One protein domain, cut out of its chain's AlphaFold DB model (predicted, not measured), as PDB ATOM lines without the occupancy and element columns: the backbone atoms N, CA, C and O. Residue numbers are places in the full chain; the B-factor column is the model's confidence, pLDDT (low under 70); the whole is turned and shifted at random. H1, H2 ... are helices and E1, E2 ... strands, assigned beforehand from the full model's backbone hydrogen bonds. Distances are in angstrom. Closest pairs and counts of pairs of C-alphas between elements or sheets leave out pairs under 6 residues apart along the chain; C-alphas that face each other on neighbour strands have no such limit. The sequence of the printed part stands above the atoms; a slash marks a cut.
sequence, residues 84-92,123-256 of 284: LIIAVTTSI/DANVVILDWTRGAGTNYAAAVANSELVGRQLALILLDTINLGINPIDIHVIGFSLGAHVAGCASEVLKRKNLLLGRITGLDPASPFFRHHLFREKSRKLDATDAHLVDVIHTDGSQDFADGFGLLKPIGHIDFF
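This is residues 84 to 92 and 123 to 256 of the 284 residues of the protein "Phospholipase A(1)" of Lasius niger (UniProt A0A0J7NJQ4). A twisted sheet of six strands makes one layer, and H2 and H3 make a second layer on one of its faces: H3 lies over E3 and E4, the long H2 packs on H3, and the short H1 touches H2 but is not on the sheet. Two long links without named elements, residues 203 to 225 and 233 to 252, join E4 to E5 and E5 to E6. The printed part has 143 residues, along the chain E1 E2 H1 H2 E3 H3 E4 E5 E6; the mixed sheet runs E2 E1 E3 E4 E5 E6, and the class is mixed. It is compact, radius of gyration of the C-alphas 14.5 A, with an elongated outline of 46 by 29 by 26 A.

Start with E1, residues 84 to 88, antiparallel to E2, residues 125 to 130 (N 86 to O 127, 2.8 A), and to E3, residues 170 to 175 (N 85 to O 173, 2.9 A). E4, residues 196 to 202, is parallel to E3 (N 172 to O 198, 2.9 A) and to E5, residues 226 to 232 (N 199 to O 228, 2.9 A); E6, residues 253 to 255, is parallel to E5 (N 231 to O 253, 2.8 A). H3, residues 177 to 190, is 8.5 A over the sheet, along the strands, at 9 degrees to E3 on the local plane. H2, residues 139 to 162, touches H3 at a steep tilt of 43 degrees, the same way; the closest C-alphas, Gly 150 and Val 181, are 4.3 A apart. With residues 141 to 146 alone H2 touches H1, residues 132 to 135, at the C-alphas of Ala 135 and Ala 142, 4.7 A apart. E3, H3, E4 form a strand-helix-strand unit, two parallel neighbour strands joined through a helix, with a right-handed crossover; E2, H1 H2, E3 form a split one, E1 between the strands, also right-handed. O i to N i+4 pairs are within hydrogen-bond range in 18 of 20 cases in H2 and 9 of 10 in H3; H1 is too short for one.

Find C-alpha 84 at (-16.333, -17.692, -43.027), where E1 begins. H2 runs 34.3 A from C-alpha 139 at (-17.488, -28.114, -29.671), with a kink of 25 degrees near residue 147; H3 runs 20.4 A and E4 17.0 A. E6 ends at C-alpha 255, (-4.879, -30.234, -52.034).

The C-alphas of Ile 92 and Ala 241, the two farthest apart, are 46.5 A apart. Residues 93 to 122 are cut out, and C-alphas 92 and 123 are 8.9 A apart across the cut. Mean pLDDT of the printed part is 81.9; it is under 70 at residues 84 to 92, 206 to 218, 237 to 243 and 245.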
ATOM      1  N   LEU A  84     -15.904 -17.401 -41.663       56.50
ATOM      2  CA  LEU A  84     -16.333 -17.692 -43.027       56.50
ATOM      3  C   LEU A  84     -16.185 -16.401 -43.844       56.50
ATOM      4  O   LEU A  84     -16.708 -15.355 -43.455       56.50
ATOM      5  N   ILE A  85     -15.484 -16.482 -44.972       59.00
ATOM      6  CA  ILE A  85     -15.320 -15.369 -45.910       59.00
ATOM      7  C   ILE A  85     -16.129 -15.708 -47.155       59.00
ATOM      8  O   ILE A  85     -15.928 -16.742 -47.784       59.00
ATOM      9  N   ILE A  86     -17.063 -14.847 -47.521       59.38
ATOM     10  CA  ILE A  86     -17.817 -14.960 -48.764       59.38
ATOM     11  C   ILE A  86     -17.213 -13.936 -49.716       59.38
ATOM     12  O   ILE A  86     -17.239 -12.738 -49.444       59.38
ATOM     13  N   ALA A  87     -16.656 -14.404 -50.824       56.66
ATOM     14  CA  ALA A  87     -16.217 -13.555 -51.916       56.66
ATOM     15  C   ALA A  87     -17.272 -13.634 -53.024       56.66
ATOM     16  O   ALA A  87     -17.526 -14.682 -53.609       56.66
ATOM     17  N   VAL A  88     -17.938 -12.525 -53.297       58.00
ATOM     18  CA  VAL A  88     -18.846 -12.402 -54.432       58.00
ATOM     19  C   VAL A  88     -18.085 -11.650 -55.516       58.00
ATOM     20  O   VAL A  88     -17.913 -10.433 -55.441       58.00
ATOM     21  N   THR A  89     -17.589 -12.373 -56.518       53.69
ATOM     22  CA  THR A  89     -16.940 -11.766 -57.683       53.69
ATOM     23  C   THR A  89     -18.028 -11.270 -58.613       53.69
ATOM     24  O   THR A  89     -18.454 -11.962 -59.530       53.69
ATOM     25  N   THR A  90     -18.537 -10.077 -58.356       48.28
ATOM     26  CA  THR A  90     -19.472  -9.438 -59.271       48.28
ATOM     27  C   THR A  90     -18.782  -8.262 -59.918       48.28
ATOM     28  O   THR A  90     -18.531  -7.262 -59.248       48.28
ATOM     29  N   SER A  91     -18.602  -8.333 -61.235       40.06
ATOM     30  CA  SER A  91     -18.551  -7.141 -62.078       40.06
ATOM     31  C   SER A  91     -19.926  -6.455 -62.031       40.06
ATOM     32  O   SER A  91     -20.687  -6.472 -62.996       40.06
ATOM     33  N   ILE A  92     -20.281  -5.877 -60.885       43.41
ATOM     34  CA  ILE A  92     -21.356  -4.898 -60.773       43.41
ATOM     35  C   ILE A  92     -20.646  -3.582 -60.512       43.41
ATOM     36  O   ILE A  92     -20.461  -3.159 -59.372       43.41
ATOM     37  N   ASP A 123     -11.775  -6.868 -58.858       80.44
ATOM     38  CA  ASP A 123     -12.917  -6.135 -58.317       80.44
ATOM     39  C   ASP A 123     -13.949  -7.148 -57.798       80.44
ATOM     40  O   ASP A 123     -14.547  -7.905 -58.571       80.44
ATOM     41  N   ALA A 124     -14.098  -7.224 -56.475       78.69
ATOM     42  CA  ALA A 124     -14.941  -8.207 -55.813       78.69
ATOM     43  C   ALA A 124     -15.605  -7.632 -54.559       78.69
ATOM     44  O   ALA A 124     -15.001  -6.903 -53.772       78.69
ATOM     45  N   ASN A 125     -16.847  -8.049 -54.321       83.81
ATOM     46  CA  ASN A 125     -17.559  -7.778 -53.083       83.81
ATOM     47  C   ASN A 125     -17.184  -8.837 -52.044       83.81
ATOM     48  O   ASN A 125     -17.528 -10.010 -52.186       83.81
ATOM     49  N   VAL A 126     -16.504  -8.431 -50.974       83.38
ATOM     50  CA  VAL A 126     -16.125  -9.336 -49.882       83.38
ATOM     51  C   VAL A 126     -17.066  -9.145 -48.699       83.38
ATOM     52  O   VAL A 126     -17.179  -8.055 -48.143       83.38
ATOM     53  N   VAL A 127     -17.728 -10.227 -48.292       83.94
ATOM     54  CA  VAL A 127     -18.633 -10.275 -47.142       83.94
ATOM     55  C   VAL A 127     -18.069 -11.247 -46.114       83.94
ATOM     56  O   VAL A 127     -17.877 -12.429 -46.384       83.94
ATOM     57  N   ILE A 128     -17.823 -10.760 -44.903       85.19
ATOM     58  CA  ILE A 128     -17.333 -11.587 -43.799       85.19
ATOM     59  C   ILE A 128     -18.529 -12.019 -42.955       85.19
ATOM     60  O   ILE A 128     -19.265 -11.179 -42.438       85.19
ATOM     61  N   LEU A 129     -18.720 -13.330 -42.799       84.12
ATOM     62  CA  LEU A 129     -19.730 -13.875 -41.901       84.12
ATOM     63  C   LEU A 129     -19.090 -14.178 -40.546       84.12
ATOM     64  O   LEU A 129     -18.447 -15.213 -40.359       84.12
ATOM     65  N   ASP A 130     -19.321 -13.282 -39.592       85.88
ATOM     66  CA  ASP A 130     -18.951 -13.488 -38.195       85.88
ATOM     67  C   ASP A 130     -20.053 -14.257 -37.451       85.88
ATOM     68  O   ASP A 130     -21.164 -13.768 -37.239       85.88
ATOM     69  N   TRP A 131     -19.725 -15.473 -37.018       87.25
ATOM     70  CA  TRP A 131     -20.570 -16.283 -36.139       87.25
ATOM     71  C   TRP A 131     -19.827 -16.710 -34.864       87.25
ATOM     72  O   TRP A 131     -20.157 -17.729 -34.252       87.25
ATOM     73  N   THR A 132     -18.862 -15.898 -34.411       84.06
ATOM     74  CA  THR A 132     -17.985 -16.162 -33.252       84.06
ATOM     75  C   THR A 132     -18.759 -16.536 -31.998       84.06
ATOM     76  O   THR A 132     -18.371 -17.450 -31.277       84.06
ATOM     77  N   ARG A 133     -19.915 -15.913 -31.756       85.25
ATOM     78  CA  ARG A 133     -20.774 -16.254 -30.609       85.25
ATOM     79  C   ARG A 133     -21.345 -17.674 -30.685       85.25
ATOM     80  O   ARG A 133     -21.518 -18.317 -29.655       85.25
ATOM     81  N   GLY A 134     -21.659 -18.146 -31.890       83.38
ATOM     82  CA  GLY A 134     -22.152 -19.501 -32.136       83.38
ATOM     83  C   GLY A 134     -21.036 -20.546 -32.146       83.38
ATOM     84  O   GLY A 134     -21.285 -21.686 -31.757       83.38
ATOM     85  N   ALA A 135     -19.824 -20.160 -32.548       82.19
ATOM     86  CA  ALA A 135     -18.643 -21.022 -32.562       82.19
ATOM     87  C   ALA A 135     -17.955 -21.127 -31.185       82.19
ATOM     88  O   ALA A 135     -17.462 -22.189 -30.823       82.19
ATOM     89  N   GLY A 136     -17.971 -20.056 -30.385       78.69
ATOM     90  CA  GLY A 136     -17.305 -19.935 -29.078       78.69
ATOM     91  C   GLY A 136     -17.976 -20.683 -27.918       78.69
ATOM     92  O   GLY A 136     -17.817 -20.302 -26.764       78.69
ATOM     93  N   THR A 137     -18.755 -21.721 -28.214       80.12
ATOM     94  CA  THR A 137     -19.379 -22.616 -27.227       80.12
ATOM     95  C   THR A 137     -18.617 -23.947 -27.166       80.12
ATOM     96  O   THR A 137     -17.564 -24.103 -27.781       80.12
ATOM     97  N   ASN A 138     -19.124 -24.936 -26.427       84.12
ATOM     98  CA  ASN A 138     -18.551 -26.280 -26.469       84.12
ATOM     99  C   ASN A 138     -18.621 -26.856 -27.897       84.12
ATOM    100  O   ASN A 138     -19.575 -26.599 -28.632       84.12
ATOM    101  N   TYR A 139     -17.641 -27.675 -28.280       77.00
ATOM    102  CA  TYR A 139     -17.488 -28.114 -29.671       77.00
ATOM    103  C   TYR A 139     -18.737 -28.812 -30.240       77.00
ATOM    104  O   TYR A 139     -19.125 -28.567 -31.379       77.00
ATOM    105  N   ALA A 140     -19.426 -29.638 -29.445       78.94
ATOM    106  CA  ALA A 140     -20.651 -30.307 -29.891       78.94
ATOM    107  C   ALA A 140     -21.782 -29.308 -30.205       78.94
ATOM    108  O   ALA A 140     -22.507 -29.477 -31.188       78.94
ATOM    109  N   ALA A 141     -21.918 -28.256 -29.397       82.81
ATOM    110  CA  ALA A 141     -22.849 -27.169 -29.665       82.81
ATOM    111  C   ALA A 141     -22.400 -26.309 -30.858       82.81
ATOM    112  O   ALA A 141     -23.247 -25.939 -31.662       82.81
ATOM    113  N   ALA A 142     -21.100 -26.058 -31.039       83.62
ATOM    114  CA  ALA A 142     -20.578 -25.331 -32.200       83.62
ATOM    115  C   ALA A 142     -20.871 -26.076 -33.517       83.62
ATOM    116  O   ALA A 142     -21.334 -25.474 -34.486       83.62
ATOM    117  N   VAL A 143     -20.711 -27.405 -33.527       83.12
ATOM    118  CA  VAL A 143     -21.119 -28.269 -34.647       83.12
ATOM    119  C   VAL A 143     -22.618 -28.142 -34.920       83.12
ATOM    120  O   VAL A 143     -23.013 -27.965 -36.069       83.12
ATOM    121  N   ALA A 144     -23.470 -28.194 -33.893       85.06
ATOM    122  CA  ALA A 144     -24.913 -28.018 -34.078       85.06
ATOM    123  C   ALA A 144     -25.268 -26.609 -34.594       85.06
ATOM    124  O   ALA A 144     -26.120 -26.460 -35.470       85.06
ATOM    125  N   ASN A 145     -24.579 -25.583 -34.094       88.31
ATOM    126  CA  ASN A 145     -24.758 -24.200 -34.516       88.31
ATOM    127  C   ASN A 145     -24.324 -23.986 -35.969       88.31
ATOM    128  O   ASN A 145     -24.968 -23.202 -36.657       88.31
ATOM    129  N   SER A 146     -23.315 -24.709 -36.469       87.19
ATOM    130  CA  SER A 146     -22.885 -24.611 -37.873       87.19
ATOM    131  C   SER A 146     -24.022 -24.903 -38.864       87.19
ATOM    132  O   SER A 146     -24.127 -24.250 -39.899       87.19
ATOM    133  N   GLU A 147     -24.947 -25.808 -38.519       88.31
ATOM    134  CA  GLU A 147     -26.126 -26.093 -39.344       88.31
ATOM    135  C   GLU A 147     -27.125 -24.925 -39.326       88.31
ATOM    136  O   GLU A 147     -27.690 -24.558 -40.358       88.31
ATOM    137  N   LEU A 148     -27.342 -24.310 -38.159       90.88
ATOM    138  CA  LEU A 148     -28.198 -23.128 -38.039       90.88
ATOM    139  C   LEU A 148     -27.614 -21.944 -38.818       90.88
ATOM    140  O   LEU A 148     -28.332 -21.316 -39.595       90.88
ATOM    141  N   VAL A 149     -26.316 -21.685 -38.652       92.38
ATOM    142  CA  VAL A 149     -25.598 -20.615 -39.354       92.38
ATOM    143  C   VAL A 149     -25.603 -20.863 -40.860       92.38
ATOM    144  O   VAL A 149     -25.869 -19.939 -41.619       92.38
ATOM    145  N   GLY A 150     -25.424 -22.108 -41.314       92.00
ATOM    146  CA  GLY A 150     -25.529 -22.459 -42.734       92.00
ATOM    147  C   GLY A 150     -26.907 -22.144 -43.320       92.00
ATOM    148  O   GLY A 150     -27.014 -21.602 -44.417       92.00
ATOM    149  N   ARG A 151     -27.986 -22.395 -42.569       93.38
ATOM    150  CA  ARG A 151     -29.342 -22.010 -42.996       93.38
ATOM    151  C   ARG A 151     -29.537 -20.495 -43.038       93.38
ATOM    152  O   ARG A 151     -30.217 -20.018 -43.938       93.38
ATOM    153  N   GLN A 152     -28.959 -19.745 -42.100       94.12
ATOM    154  CA  GLN A 152     -29.008 -18.277 -42.116       94.12
ATOM    155  C   GLN A 152     -28.218 -17.704 -43.295       94.12
ATOM    156  O   GLN A 152     -28.727 -16.843 -44.008       94.12
ATOM    157  N   LEU A 153     -27.028 -18.246 -43.556       93.75
ATOM    158  CA  LEU A 153     -26.229 -17.920 -44.731       93.75
ATOM    159  C   LEU A 153     -27.015 -18.168 -46.023       93.75
ATOM    160  O   LEU A 153     -27.026 -17.316 -46.903       93.75
ATOM    161  N   ALA A 154     -27.726 -19.292 -46.125       94.50
ATOM    162  CA  ALA A 154     -28.556 -19.564 -47.293       94.50
ATOM    163  C   ALA A 154     -29.633 -18.500 -47.535       94.50
ATOM    164  O   ALA A 154     -29.909 -18.191 -48.688       94.50
ATOM    165  N   LEU A 155     -30.240 -17.936 -46.484       93.88
ATOM    166  CA  LEU A 155     -31.219 -16.854 -46.640       93.88
ATOM    167  C   LEU A 155     -30.564 -15.606 -47.240       93.88
ATOM    168  O   LEU A 155     -31.074 -15.074 -48.218       93.88
ATOM    169  N   ILE A 156     -29.390 -15.222 -46.732       91.38
ATOM    170  CA  ILE A 156     -28.619 -14.087 -47.261       91.38
ATOM    171  C   ILE A 156     -28.239 -14.326 -48.727       91.38
ATOM    172  O   ILE A 156     -28.398 -13.438 -49.562       91.38
ATOM    173  N   LEU A 157     -27.776 -15.531 -49.067       92.44
ATOM    174  CA  LEU A 157     -27.435 -15.893 -50.444       92.44
ATOM    175  C   LEU A 157     -28.659 -15.845 -51.364       92.44
ATOM    176  O   LEU A 157     -28.562 -15.358 -52.483       92.44
ATOM    177  N   LEU A 158     -29.818 -16.313 -50.900       93.69
ATOM    178  CA  LEU A 158     -31.060 -16.232 -51.665       93.69
ATOM    179  C   LEU A 158     -31.495 -14.788 -51.897       93.69
ATOM    180  O   LEU A 158     -31.880 -14.459 -53.015       93.69
ATOM    181  N   ASP A 159     -31.399 -13.926 -50.886       92.06
ATOM    182  CA  ASP A 159     -31.690 -12.499 -51.034       92.06
ATOM    183  C   ASP A 159     -30.720 -11.844 -52.026       92.06
ATOM    184  O   ASP A 159     -31.142 -11.110 -52.915       92.06
ATOM    185  N   THR A 160     -29.436 -12.197 -51.948       88.12
ATOM    186  CA  THR A 160     -28.385 -11.752 -52.879       88.12
ATOM    187  C   THR A 160     -28.708 -12.161 -54.324       88.12
ATOM    188  O   THR A 160     -28.621 -11.345 -55.240       88.12
ATOM    189  N   ILE A 161     -29.160 -13.400 -54.529       91.75
ATOM    190  CA  ILE A 161     -29.578 -13.912 -55.841       91.75
ATOM    191  C   ILE A 161     -30.848 -13.203 -56.332       91.75
ATOM    192  O   ILE A 161     -30.939 -12.829 -57.500       91.75
ATOM    193  N   ASN A 162     -31.814 -12.950 -55.444       91.88
ATOM    194  CA  ASN A 162     -33.038 -12.214 -55.772       91.88
ATOM    195  C   ASN A 162     -32.762 -10.749 -56.157       91.88
ATOM    196  O   ASN A 162     -33.536 -10.165 -56.913       91.88
ATOM    197  N   LEU A 163     -31.663 -10.163 -55.671       91.69
ATOM    198  CA  LEU A 163     -31.187  -8.835 -56.069       91.69
ATOM    199  C   LEU A 163     -30.496  -8.819 -57.446       91.69
ATOM    200  O   LEU A 163     -30.144  -7.746 -57.931       91.69
ATOM    201  N   GLY A 164     -30.336  -9.978 -58.092       90.19
ATOM    202  CA  GLY A 164     -29.838 -10.101 -59.463       90.19
ATOM    203  C   GLY A 164     -28.426 -10.673 -59.592       90.19
ATOM    204  O   GLY A 164     -27.918 -10.751 -60.708       90.19
ATOM    205  N   ILE A 165     -27.787 -11.089 -58.493       88.62
ATOM    206  CA  ILE A 165     -26.476 -11.747 -58.551       88.62
ATOM    207  C   ILE A 165     -26.654 -13.186 -59.034       88.62
ATOM    208  O   ILE A 165     -27.453 -13.953 -58.492       88.62
ATOM    209  N   ASN A 166     -25.895 -13.572 -60.056       92.19
ATOM    210  CA  ASN A 166     -25.933 -14.934 -60.563       92.19
ATOM    211  C   ASN A 166     -25.265 -15.879 -59.541       92.19
ATOM    212  O   ASN A 166     -24.142 -15.608 -59.114       92.19
ATOM    213  N   PRO A 167     -25.897 -17.003 -59.150       92.62
ATOM    214  CA  PRO A 167     -25.292 -17.977 -58.239       92.62
ATOM    215  C   PRO A 167     -23.899 -18.470 -58.662       92.62
ATOM    216  O   PRO A 167     -23.099 -18.827 -57.796       92.62
ATOM    217  N   ILE A 168     -23.608 -18.493 -59.971       93.88
ATOM    218  CA  ILE A 168     -22.305 -18.902 -60.518       93.88
ATOM    219  C   ILE A 168     -21.170 -17.925 -60.159       93.88
ATOM    220  O   ILE A 168     -20.017 -18.335 -60.101       93.88
ATOM    221  N   ASP A 169     -21.500 -16.668 -59.854       88.94
ATOM    222  CA  ASP A 169     -20.544 -15.604 -59.517       88.94
ATOM    223  C   ASP A 169     -20.250 -15.543 -58.005       88.94
ATOM    224  O   ASP A 169     -19.522 -14.676 -57.517       88.94
ATOM    225  N   ILE A 170     -20.846 -16.455 -57.230       91.62
ATOM    226  CA  ILE A 170     -20.691 -16.522 -55.777       91.62
ATOM    227  C   ILE A 170     -19.634 -17.568 -55.417       91.62
ATOM    228  O   ILE A 170     -19.766 -18.755 -55.743       91.62
ATOM    229  N   HIS A 171     -18.628 -17.133 -54.655       94.12
ATOM    230  CA  HIS A 171     -17.588 -17.973 -54.077       94.12
ATOM    231  C   HIS A 171     -17.641 -17.933 -52.545       94.12
ATOM    232  O   HIS A 171     -17.439 -16.909 -51.899       94.12
ATOM    233  N   VAL A 172     -17.909 -19.080 -51.926       93.31
ATOM    234  CA  VAL A 172     -17.922 -19.197 -50.463       93.31
ATOM    235  C   VAL A 172     -16.635 -19.863 -49.985       93.31
ATOM    236  O   VAL A 172     -16.324 -20.976 -50.397       93.31
ATOM    237  N   ILE A 173     -15.901 -19.216 -49.084       93.69
ATOM    238  CA  ILE A 173     -14.675 -19.744 -48.481       93.69
ATOM    239  C   ILE A 173     -14.947 -20.034 -47.008       93.69
ATOM    240  O   ILE A 173     -15.295 -19.144 -46.229       93.69
ATOM    241  N   GLY A 174     -14.778 -21.290 -46.602       88.94
ATOM    242  CA  GLY A 174     -15.000 -21.698 -45.223       88.94
ATOM    243  C   GLY A 174     -13.819 -22.402 -44.606       88.94
ATOM    244  O   GLY A 174     -13.355 -23.406 -45.130       88.94
ATOM    245  N   PHE A 175     -13.383 -21.889 -43.457       88.00
ATOM    246  CA  PHE A 175     -12.326 -22.485 -42.656       88.00
ATOM    247  C   PHE A 175     -12.895 -23.366 -41.543       88.00
ATOM    248  O   PHE A 175     -13.858 -22.979 -40.876       88.00
ATOM    249  N   SER A 176     -12.306 -24.541 -41.315       87.06
ATOM    250  CA  SER A 176     -12.684 -25.449 -40.226       87.06
ATOM    251  C   SER A 176     -14.189 -25.792 -40.244       87.06
ATOM    252  O   SER A 176     -14.683 -26.356 -41.225       87.06
ATOM    253  N   LEU A 177     -14.959 -25.455 -39.196       87.12
ATOM    254  CA  LEU A 177     -16.423 -25.623 -39.168       87.12
ATOM    255  C   LEU A 177     -17.142 -24.777 -40.233       87.12
ATOM    256  O   LEU A 177     -18.205 -25.172 -40.715       87.12
ATOM    257  N   GLY A 178     -16.558 -23.649 -40.642       89.62
ATOM    258  CA  GLY A 178     -17.071 -22.784 -41.705       89.62
ATOM    259  C   GLY A 178     -17.183 -23.491 -43.058       89.62
ATOM    260  O   GLY A 178     -18.114 -23.218 -43.814       89.62
ATOM    261  N   ALA A 179     -16.322 -24.470 -43.352       91.31
ATOM    262  CA  ALA A 179     -16.453 -25.285 -44.565       91.31
ATOM    263  C   ALA A 179     -17.800 -26.035 -44.596       91.31
ATOM    264  O   ALA A 179     -18.457 -26.141 -45.631       91.31
ATOM    265  N   HIS A 180     -18.255 -26.524 -43.440       91.69
ATOM    266  CA  HIS A 180     -19.537 -27.219 -43.307       91.69
ATOM    267  C   HIS A 180     -20.731 -26.264 -43.239       91.69
ATOM    268  O   HIS A 180     -21.801 -26.613 -43.735       91.69
ATOM    269  N   VAL A 181     -20.542 -25.043 -42.725       92.81
ATOM    270  CA  VAL A 181     -21.521 -23.950 -42.867       92.81
ATOM    271  C   VAL A 181     -21.823 -23.701 -44.349       92.81
ATOM    272  O   VAL A 181     -22.994 -23.657 -44.728       92.81
ATOM    273  N   ALA A 182     -20.789 -23.621 -45.197       93.69
ATOM    274  CA  ALA A 182     -20.938 -23.429 -46.642       93.69
ATOM    275  C   ALA A 182     -21.709 -24.582 -47.313       93.69
ATOM    276  O   ALA A 182     -22.680 -24.343 -48.032       93.69
ATOM    277  N   GLY A 183     -21.344 -25.836 -47.018       93.06
ATOM    278  CA  GLY A 183     -22.069 -27.009 -47.527       93.06
ATOM    279  C   GLY A 183     -23.531 -27.061 -47.056       93.06
ATOM    280  O   GLY A 183     -24.443 -27.371 -47.824       93.06
ATOM    281  N   CYS A 184     -23.795 -26.677 -45.802       93.38
ATOM    282  CA  CYS A 184     -25.158 -26.588 -45.283       93.38
ATOM    283  C   CYS A 184     -25.978 -25.486 -45.971       93.38
ATOM    284  O   CYS A 184     -27.176 -25.679 -46.197       93.38
ATOM    285  N   ALA A 185     -25.363 -24.351 -46.306       94.38
ATOM    286  CA  ALA A 185     -26.034 -23.287 -47.039       94.38
ATOM    287  C   ALA A 185     -26.400 -23.734 -48.460       94.38
ATOM    288  O   ALA A 185     -27.552 -23.590 -48.874       94.38
ATOM    289  N   SER A 186     -25.453 -24.356 -49.170       94.81
ATOM    290  CA  SER A 186     -25.671 -24.877 -50.522       94.81
ATOM    291  C   SER A 186     -26.863 -25.832 -50.603       94.81
ATOM    292  O   SER A 186     -27.692 -25.725 -51.499       94.81
ATOM    293  N   GLU A 187     -27.027 -26.719 -49.626       92.38
ATOM    294  CA  GLU A 187     -28.159 -27.646 -49.581       92.38
ATOM    295  C   GLU A 187     -29.529 -26.938 -49.618       92.38
ATOM    296  O   GLU A 187     -30.471 -27.417 -50.253       92.38
ATOM    297  N   VAL A 188     -29.658 -25.777 -48.973       93.81
ATOM    298  CA  VAL A 188     -30.891 -24.976 -49.033       93.81
ATOM    299  C   VAL A 188     -31.089 -24.383 -50.432       93.81
ATOM    300  O   VAL A 188     -32.220 -24.370 -50.924       93.81
ATOM    301  N   LEU A 189     -30.011 -23.941 -51.089       95.19
ATOM    302  CA  LEU A 189     -30.042 -23.435 -52.466       95.19
ATOM    303  C   LEU A 189     -30.396 -24.547 -53.466       95.19
ATOM    304  O   LEU A 189     -31.271 -24.346 -54.311       95.19
ATOM    305  N   LYS A 190     -29.828 -25.752 -53.315       94.44
ATOM    306  CA  LYS A 190     -30.106 -26.916 -54.177       94.44
ATOM    307  C   LYS A 190     -31.585 -27.293 -54.186       94.44
ATOM    308  O   LYS A 190     -32.129 -27.615 -55.238       94.44
ATOM    309  N   ARG A 191     -32.286 -27.170 -53.051       94.12
ATOM    310  CA  ARG A 191     -33.750 -27.390 -52.978       94.12
ATOM    311  C   ARG A 191     -34.567 -26.384 -53.785       94.12
ATOM    312  O   ARG A 191     -35.715 -26.662 -54.113       94.12
ATOM    313  N   LYS A 192     -33.988 -25.222 -54.087       95.06
ATOM    314  CA  LYS A 192     -34.548 -24.202 -54.981       95.06
ATOM    315  C   LYS A 192     -33.989 -24.304 -56.402       95.06
ATOM    316  O   LYS A 192     -34.227 -23.409 -57.202       95.06
ATOM    317  N   ASN A 193     -33.284 -25.394 -56.714       95.56
ATOM    318  CA  ASN A 193     -32.650 -25.636 -58.004       95.56
ATOM    319  C   ASN A 193     -31.588 -24.575 -58.365       95.56
ATOM    320  O   ASN A 193     -31.398 -24.251 -59.535       95.56
ATOM    321  N   LEU A 194     -30.914 -24.034 -57.341       96.38
ATOM    322  CA  LEU A 194     -29.806 -23.086 -57.449       96.38
ATOM    323  C   LEU A 194     -28.515 -23.774 -56.998       96.38
ATOM    324  O   LEU A 194     -28.523 -24.522 -56.018       96.38
ATOM    325  N   LEU A 195     -27.407 -23.504 -57.687       95.75
ATOM    326  CA  LEU A 195     -26.099 -24.071 -57.365       95.75
ATOM    327  C   LEU A 195     -25.038 -22.971 -57.396       95.75
ATOM    328  O   LEU A 195     -24.983 -22.196 -58.348       95.75
ATOM    329  N   LEU A 196     -24.214 -22.913 -56.351       95.19
ATOM    330  CA  LEU A 196     -23.139 -21.928 -56.232       95.19
ATOM    331  C   LEU A 196     -22.041 -22.172 -57.273       95.19
ATOM    332  O   LEU A 196     -21.830 -23.308 -57.713       95.19
ATOM    333  N   GLY A 197     -21.321 -21.112 -57.634       94.94
ATOM    334  CA  GLY A 197     -20.148 -21.185 -58.501       94.94
ATOM    335  C   GLY A 197     -19.016 -21.970 -57.866       94.94
ATOM    336  O   GLY A 197     -18.582 -22.991 -58.404       94.94
ATOM    337  N   ARG A 198     -18.570 -21.532 -56.687       95.19
ATOM    338  CA  ARG A 198     -17.434 -22.157 -56.009       95.19
ATOM    339  C   ARG A 198     -17.606 -22.221 -54.499       95.19
ATOM    340  O   ARG A 198     -18.085 -21.276 -53.875       95.19
ATOM    341  N   ILE A 199     -17.146 -23.315 -53.903       95.88
ATOM    342  CA  ILE A 199     -16.886 -23.401 -52.465       95.88
ATOM    343  C   ILE A 199     -15.430 -23.808 -52.253       95.88
ATOM    344  O   ILE A 199     -15.018 -24.854 -52.745       95.88
ATOM    345  N   THR A 200     -14.679 -23.028 -51.476       94.62
ATOM    346  CA  THR A 200     -13.348 -23.431 -51.008       94.62
ATOM    347  C   THR A 200     -13.405 -23.842 -49.543       94.62
ATOM    348  O   THR A 200     -13.741 -23.038 -48.671       94.62
ATOM    349  N   GLY A 201     -13.078 -25.101 -49.264       91.44
ATOM    350  CA  GLY A 201     -12.939 -25.629 -47.911       91.44
ATOM    351  C   GLY A 201     -11.498 -25.513 -47.429       91.44
ATOM    352  O   GLY A 201     -10.630 -26.243 -47.897       91.44
ATOM    353  N   LEU A 202     -11.233 -24.629 -46.475       87.75
ATOM    354  CA  LEU A 202      -9.930 -24.502 -45.834       87.75
ATOM    355  C   LEU A 202      -9.912 -25.380 -44.581       87.75
ATOM    356  O   LEU A 202     -10.563 -25.080 -43.584       87.75
ATOM    357  N   ASP A 203      -9.199 -26.490 -44.671       86.12
ATOM    358  CA  ASP A 203      -9.017 -27.497 -43.629       86.12
ATOM    359  C   ASP A 203     -10.321 -27.895 -42.903       86.12
ATOM    360  O   ASP A 203     -10.498 -27.622 -41.712       86.12
ATOM    361  N   PRO A 204     -11.296 -28.497 -43.620       86.06
ATOM    362  CA  PRO A 204     -12.622 -28.771 -43.074       86.06
ATOM    363  C   PRO A 204     -12.569 -29.625 -41.803       86.06
ATOM    364  O   PRO A 204     -11.893 -30.658 -41.761       86.06
ATOM    365  N   ALA A 205     -13.324 -29.210 -40.783       80.75
ATOM    366  CA  ALA A 205     -13.272 -29.818 -39.459       80.75
ATOM    367  C   ALA A 205     -13.677 -31.301 -39.471       80.75
ATOM    368  O   ALA A 205     -14.709 -31.713 -39.990       80.75
ATOM    369  N   SER A 206     -12.873 -32.128 -38.823       66.19
ATOM    370  CA  SER A 206     -13.037 -33.576 -38.823       66.19
ATOM    371  C   SER A 206     -13.872 -34.146 -37.666       66.19
ATOM    372  O   SER A 206     -14.704 -35.037 -37.912       66.19
ATOM    373  N   PRO A 207     -13.706 -33.696 -36.404       63.00
ATOM    374  CA  PRO A 207     -14.482 -34.243 -35.298       63.00
ATOM    375  C   PRO A 207     -15.987 -34.044 -35.539       63.00
ATOM    376  O   PRO A 207     -16.425 -32.938 -35.840       63.00
ATOM    377  N   PHE A 208     -16.765 -35.126 -35.393       58.50
ATOM    378  CA  PHE A 208     -18.196 -35.268 -35.740       58.50
ATOM    379  C   PHE A 208     -18.565 -35.358 -37.235       58.50
ATOM    380  O   PHE A 208     -19.719 -35.671 -37.528       58.50
ATOM    381  N   PHE A 209     -17.618 -35.201 -38.164       53.81
ATOM    382  CA  PHE A 209     -17.855 -35.336 -39.614       53.81
ATOM    383  C   PHE A 209     -17.155 -36.559 -40.249       53.81
ATOM    384  O   PHE A 209     -17.388 -36.877 -41.420       53.81
ATOM    385  N   ARG A 210     -16.353 -37.311 -39.470       61.03
ATOM    386  CA  ARG A 210     -15.813 -38.632 -39.849       61.03
ATOM    387  C   ARG A 210     -16.903 -39.712 -39.897       61.03
ATOM    388  O   ARG A 210     -17.830 -39.736 -39.090       61.03
ATOM    389  N   HIS A 211     -16.742 -40.653 -40.826       52.94
ATOM    390  CA  HIS A 211     -17.626 -41.809 -40.987       52.94
ATOM    391  C   HIS A 211     -17.676 -42.669 -39.706       52.94
ATOM    392  O   HIS A 211     -16.664 -42.850 -39.034       52.94
ATOM    393  N   HIS A 212     -18.845 -43.240 -39.401       47.97
ATOM    394  CA  HIS A 212     -19.069 -44.300 -38.397       47.97
ATOM    395  C   HIS A 212     -18.906 -43.985 -36.895       47.97
ATOM    396  O   HIS A 212     -19.272 -44.842 -36.090       47.97
ATOM    397  N   LEU A 213     -18.428 -42.807 -36.481       48.97
ATOM    398  CA  LEU A 213     -18.139 -42.547 -35.056       48.97
ATOM    399  C   LEU A 213     -19.214 -41.724 -34.333       48.97
ATOM    400  O   LEU A 213     -19.538 -41.997 -33.179       48.97
ATOM    401  N   PHE A 214     -19.836 -40.772 -35.021       43.28
ATOM    402  CA  PHE A 214     -20.947 -39.980 -34.499       43.28
ATOM    403  C   PHE A 214     -22.016 -39.871 -35.581       43.28
ATOM    404  O   PHE A 214     -21.719 -40.049 -36.759       43.28
ATOM    405  N   ARG A 215     -23.280 -39.679 -35.175       43.38
ATOM    406  CA  ARG A 215     -24.446 -39.580 -36.074       43.38
ATOM    407  C   ARG A 215     -24.047 -38.832 -37.356       43.38
ATOM    408  O   ARG A 215     -23.773 -37.643 -37.260       43.38
ATOM    409  N   GLU A 216     -24.127 -39.487 -38.519       50.84
ATOM    410  CA  GLU A 216     -24.140 -38.873 -39.867       50.84
ATOM    411  C   GLU A 216     -25.368 -37.951 -40.055       50.84
ATOM    412  O   GLU A 216     -26.079 -37.995 -41.051       50.84
ATOM    413  N   LYS A 217     -25.724 -37.183 -39.029       45.22
ATOM    414  CA  LYS A 217     -26.840 -36.249 -39.028       45.22
ATOM    415  C   LYS A 217     -26.360 -34.829 -39.246       45.22
ATOM    416  O   LYS A 217     -27.141 -34.048 -39.766       45.22
ATOM    417  N   SER A 218     -25.114 -34.517 -38.889       53.19
ATOM    418  CA  SER A 218     -24.513 -33.238 -39.244       53.19
ATOM    419  C   SER A 218     -24.104 -33.280 -40.715       53.19
ATOM    420  O   SER A 218     -23.330 -34.147 -41.129       53.19
ATOM    421  N   ARG A 219     -24.679 -32.382 -41.519       71.06
ATOM    422  CA  ARG A 219     -24.379 -32.255 -42.948       71.06
ATOM    423  C   ARG A 219     -22.935 -31.778 -43.109       71.06
ATOM    424  O   ARG A 219     -22.539 -30.798 -42.493       71.06
ATOM    425  N   LYS A 220     -22.170 -32.488 -43.932       83.44
ATOM    426  CA  LYS A 220     -20.790 -32.148 -44.292       83.44
ATOM    427  C   LYS A 220     -20.752 -31.493 -45.667       83.44
ATOM    428  O   LYS A 220     -21.670 -31.706 -46.458       83.44
ATOM    429  N   LEU A 221     -19.664 -30.771 -45.918       90.62
ATOM    430  CA  LEU A 221     -19.301 -30.319 -47.256       90.62
ATOM    431  C   LEU A 221     -19.021 -31.542 -48.137       90.62
ATOM    432  O   LEU A 221     -18.355 -32.482 -47.688       90.62
ATOM    433  N   ASP A 222     -19.528 -31.528 -49.362       92.31
ATOM    434  CA  ASP A 222     -19.170 -32.490 -50.398       92.31
ATOM    435  C   ASP A 222     -19.147 -31.851 -51.796       92.31
ATOM    436  O   ASP A 222     -19.666 -30.755 -52.004       92.31
ATOM    437  N   ALA A 223     -18.550 -32.550 -52.765       94.06
ATOM    438  CA  ALA A 223     -18.389 -32.070 -54.135       94.06
ATOM    439  C   ALA A 223     -19.706 -31.623 -54.797       94.06
ATOM    440  O   ALA A 223     -19.690 -30.739 -55.640       94.06
ATOM    441  N   THR A 224     -20.866 -32.151 -54.396       95.06
ATOM    442  CA  THR A 224     -22.156 -31.757 -54.990       95.06
ATOM    443  C   THR A 224     -22.670 -30.398 -54.515       95.06
ATOM    444  O   THR A 224     -23.744 -29.975 -54.943       95.06
ATOM    445  N   ASP A 225     -21.969 -29.723 -53.600       95.44
ATOM    446  CA  ASP A 225     -22.421 -28.465 -53.005       95.44
ATOM    447  C   ASP A 225     -22.104 -27.219 -53.871       95.44
ATOM    448  O   ASP A 225     -22.624 -26.139 -53.592       95.44
ATOM    449  N   ALA A 226     -21.322 -27.320 -54.945       96.62
ATOM    450  CA  ALA A 226     -21.121 -26.229 -55.913       96.62
ATOM    451  C   ALA A 226     -20.658 -26.771 -57.273       96.62
ATOM    452  O   ALA A 226     -20.352 -27.955 -57.385       96.62
ATOM    453  N   HIS A 227     -20.572 -25.917 -58.300       96.44
ATOM    454  CA  HIS A 227     -19.968 -26.305 -59.583       96.44
ATOM    455  C   HIS A 227     -18.489 -26.670 -59.423       96.44
ATOM    456  O   HIS A 227     -18.018 -27.626 -60.034       96.44
ATOM    457  N   LEU A 228     -17.771 -25.939 -58.568       95.31
ATOM    458  CA  LEU A 228     -16.422 -26.277 -58.143       95.31
ATOM    459  C   LEU A 228     -16.345 -26.293 -56.617       95.31
ATOM    460  O   LEU A 228     -16.745 -25.346 -55.946       95.31
ATOM    461  N   VAL A 229     -15.789 -27.370 -56.075       95.69
ATOM    462  CA  VAL A 229     -15.482 -27.484 -54.649       95.69
ATOM    463  C   VAL A 229     -14.014 -27.838 -54.557       95.69
ATOM    464  O   VAL A 229     -13.631 -28.936 -54.960       95.69
ATOM    465  N   ASP A 230     -13.200 -26.911 -54.082       94.81
ATOM    466  CA  ASP A 230     -11.777 -27.128 -53.869       94.81
ATOM    467  C   ASP A 230     -11.452 -27.093 -52.379       94.81
ATOM    468  O   ASP A 230     -11.981 -26.280 -51.623       94.81
ATOM    469  N   VAL A 231     -10.624 -28.023 -51.926       92.19
ATOM    470  CA  VAL A 231     -10.370 -28.235 -50.502       92.19
ATOM    471  C   VAL A 231      -8.876 -28.249 -50.258       92.19
ATOM    472  O   VAL A 231      -8.130 -28.866 -51.008       92.19
ATOM    473  N   ILE A 232      -8.428 -27.570 -49.209       89.62
ATOM    474  CA  ILE A 232      -7.029 -27.573 -48.782       89.62
ATOM    475  C   ILE A 232      -6.966 -28.244 -47.418       89.62
ATOM    476  O   ILE A 232      -7.561 -27.753 -46.467       89.62
ATOM    477  N   HIS A 233      -6.249 -29.356 -47.319       86.88
ATOM    478  CA  HIS A 233      -6.069 -30.120 -46.090       86.88
ATOM    479  C   HIS A 233      -4.707 -29.792 -45.486       86.88
ATOM    480  O   HIS A 233      -3.686 -30.023 -46.134       86.88
ATOM    481  N   THR A 234      -4.671 -29.262 -44.266       81.38
ATOM    482  CA  THR A 234      -3.417 -28.833 -43.622       81.38
ATOM    483  C   THR A 234      -3.140 -29.528 -42.303       81.38
ATOM    484  O   THR A 234      -1.963 -29.711 -42.005       81.38
ATOM    485  N   ASP A 235      -4.178 -29.941 -41.571       79.81
ATOM    486  CA  ASP A 235      -4.085 -30.572 -40.245       79.81
ATOM    487  C   ASP A 235      -4.933 -31.857 -40.168       79.81
ATOM    488  O   ASP A 235      -5.700 -32.131 -39.240       79.81
ATOM    489  N   GLY A 236      -4.866 -32.661 -41.225       76.31
ATOM    490  CA  GLY A 236      -5.600 -33.905 -41.314       76.31
ATOM    491  C   GLY A 236      -4.965 -35.023 -40.481       76.31
ATOM    492  O   GLY A 236      -3.798 -35.359 -40.650       76.31
ATOM    493  N   SER A 237      -5.770 -35.731 -39.684       69.81
ATOM    494  CA  SER A 237      -5.344 -36.983 -39.031       69.81
ATOM    495  C   SER A 237      -6.353 -38.120 -39.217       69.81
ATOM    496  O   SER A 237      -7.544 -37.892 -39.446       69.81
ATOM    497  N   GLN A 238      -5.876 -39.370 -39.166       61.09
ATOM    498  CA  GLN A 238      -6.750 -40.552 -39.097       61.09
ATOM    499  C   GLN A 238      -7.288 -40.740 -37.671       61.09
ATOM    500  O   GLN A 238      -8.438 -41.152 -37.489       61.09
ATOM    501  N   ASP A 239      -6.510 -40.314 -36.678       58.44
ATOM    502  CA  ASP A 239      -6.811 -40.429 -35.259       58.44
ATOM    503  C   ASP A 239      -7.454 -39.147 -34.720       58.44
ATOM    504  O   ASP A 239      -7.340 -38.061 -35.291       58.44
ATOM    505  N   PHE A 240      -8.292 -39.268 -33.690       53.97
ATOM    506  CA  PHE A 240      -9.028 -38.125 -33.117       53.97
ATOM    507  C   PHE A 240      -8.132 -37.224 -32.251       53.97
ATOM    508  O   PHE A 240      -8.549 -36.139 -31.844       53.97
ATOM    509  N   ALA A 241      -6.934 -37.709 -31.921       51.66
ATOM    510  CA  ALA A 241      -6.015 -37.087 -30.982       51.66
ATOM    511  C   ALA A 241      -4.962 -36.194 -31.656       51.66
ATOM    512  O   ALA A 241      -4.424 -35.330 -30.973       51.66
ATOM    513  N   ASP A 242      -4.739 -36.343 -32.967       57.16
ATOM    514  CA  ASP A 242      -3.528 -35.826 -33.626       57.16
ATOM    515  C   ASP A 242      -3.815 -34.918 -34.843       57.16
ATOM    516  O   ASP A 242      -2.926 -34.690 -35.651       57.16
ATOM    517  N   GLY A 243      -5.055 -34.444 -35.030       58.62
ATOM    518  CA  GLY A 243      -5.386 -33.467 -36.083       58.62
ATOM    519  C   GLY A 243      -6.867 -33.077 -36.127       58.62
ATOM    520  O   GLY A 243      -7.754 -33.909 -35.875       58.62
ATOM    521  N   PHE A 244      -7.142 -31.808 -36.432       70.38
ATOM    522  CA  PHE A 244      -8.478 -31.207 -36.443       70.38
ATOM    523  C   PHE A 244      -9.163 -31.242 -37.815       70.38
ATOM    524  O   PHE A 244     -10.396 -31.178 -37.867       70.38
ATOM    525  N   GLY A 245      -8.406 -31.400 -38.901       68.38
ATOM    526  CA  GLY A 245      -8.885 -31.462 -40.281       68.38
ATOM    527  C   GLY A 245      -9.262 -32.870 -40.759       68.38
ATOM    528  O   GLY A 245      -8.887 -33.903 -40.183       68.38
ATOM    529  N   LEU A 246     -10.060 -32.941 -41.827       73.75
ATOM    530  CA  LEU A 246     -10.340 -34.190 -42.546       73.75
ATOM    531  C   LEU A 246      -9.132 -34.577 -43.409       73.75
ATOM    532  O   LEU A 246      -8.595 -33.735 -44.103       73.75
ATOM    533  N   LEU A 247      -8.740 -35.858 -43.435       82.00
ATOM    534  CA  LEU A 247      -7.825 -36.398 -44.468       82.00
ATOM    535  C   LEU A 247      -8.555 -36.989 -45.671       82.00
ATOM    536  O   LEU A 247      -7.947 -37.296 -46.692       82.00
ATOM    537  N   LYS A 248      -9.852 -37.250 -45.517       84.56
ATOM    538  CA  LYS A 248     -10.652 -37.814 -46.592       84.56
ATOM    539  C   LYS A 248     -10.906 -36.709 -47.626       84.56
ATOM    540  O   LYS A 248     -11.377 -35.655 -47.198       84.56
ATOM    541  N   PRO A 249     -10.694 -36.967 -48.928       89.06
ATOM    542  CA  PRO A 249     -11.077 -36.017 -49.962       89.06
ATOM    543  C   PRO A 249     -12.599 -35.839 -49.966       89.06
ATOM    544  O   PRO A 249     -13.353 -36.822 -49.880       89.06
ATOM    545  N   ILE A 250     -13.043 -34.586 -50.012       90.12
ATOM    546  CA  ILE A 250     -14.464 -34.208 -50.021       90.12
ATOM    547  C   ILE A 250     -14.814 -33.222 -51.141       90.12
ATOM    548  O   ILE A 250     -16.000 -32.938 -51.315       90.12
ATOM    549  N   GLY A 251     -13.831 -32.711 -51.883       91.19
ATOM    550  CA  GLY A 251     -14.032 -31.795 -52.998       91.19
ATOM    551  C   GLY A 251     -14.053 -32.474 -54.368       91.19
ATOM    552  O   GLY A 251     -14.020 -33.696 -54.510       91.19
ATOM    553  N   HIS A 252     -14.130 -31.633 -55.397       94.31
ATOM    554  CA  HIS A 252     -13.730 -31.973 -56.761       94.31
ATOM    555  C   HIS A 252     -12.202 -31.984 -56.897       94.31
ATOM    556  O   HIS A 252     -11.651 -32.777 -57.657       94.31
ATOM    557  N   ILE A 253     -11.538 -31.075 -56.175       94.44
ATOM    558  CA  ILE A 253     -10.086 -30.933 -56.125       94.44
ATOM    559  C   ILE A 253      -9.685 -30.846 -54.653       94.44
ATOM    560  O   ILE A 253     -10.159 -29.968 -53.939       94.44
ATOM    561  N   ASP A 254      -8.796 -31.726 -54.205       91.56
ATOM    562  CA  ASP A 254      -8.318 -31.757 -52.823       91.56
ATOM    563  C   ASP A 254      -6.786 -31.615 -52.819       91.56
ATOM    564  O   ASP A 254      -6.057 -32.429 -53.392       91.56
ATOM    565  N   PHE A 255      -6.293 -30.553 -52.185       90.88
ATOM    566  CA  PHE A 255      -4.879 -30.234 -52.034       90.88
ATOM    567  C   PHE A 255      -4.379 -30.694 -50.666       90.88
ATOM    568  O   PHE A 255      -4.986 -30.397 -49.640       90.88
ATOM    569  N   PHE A 256      -3.225 -31.362 -50.649       87.25
ATOM    570  CA  PHE A 256      -2.582 -31.873 -49.433       87.25
ATOM    571  C   PHE A 256      -1.160 -31.305 -49.305       87.25
ATOM    572  O   PHE A 256      -0.182 -32.043 -49.483       87.25
TER     573      PHE A 256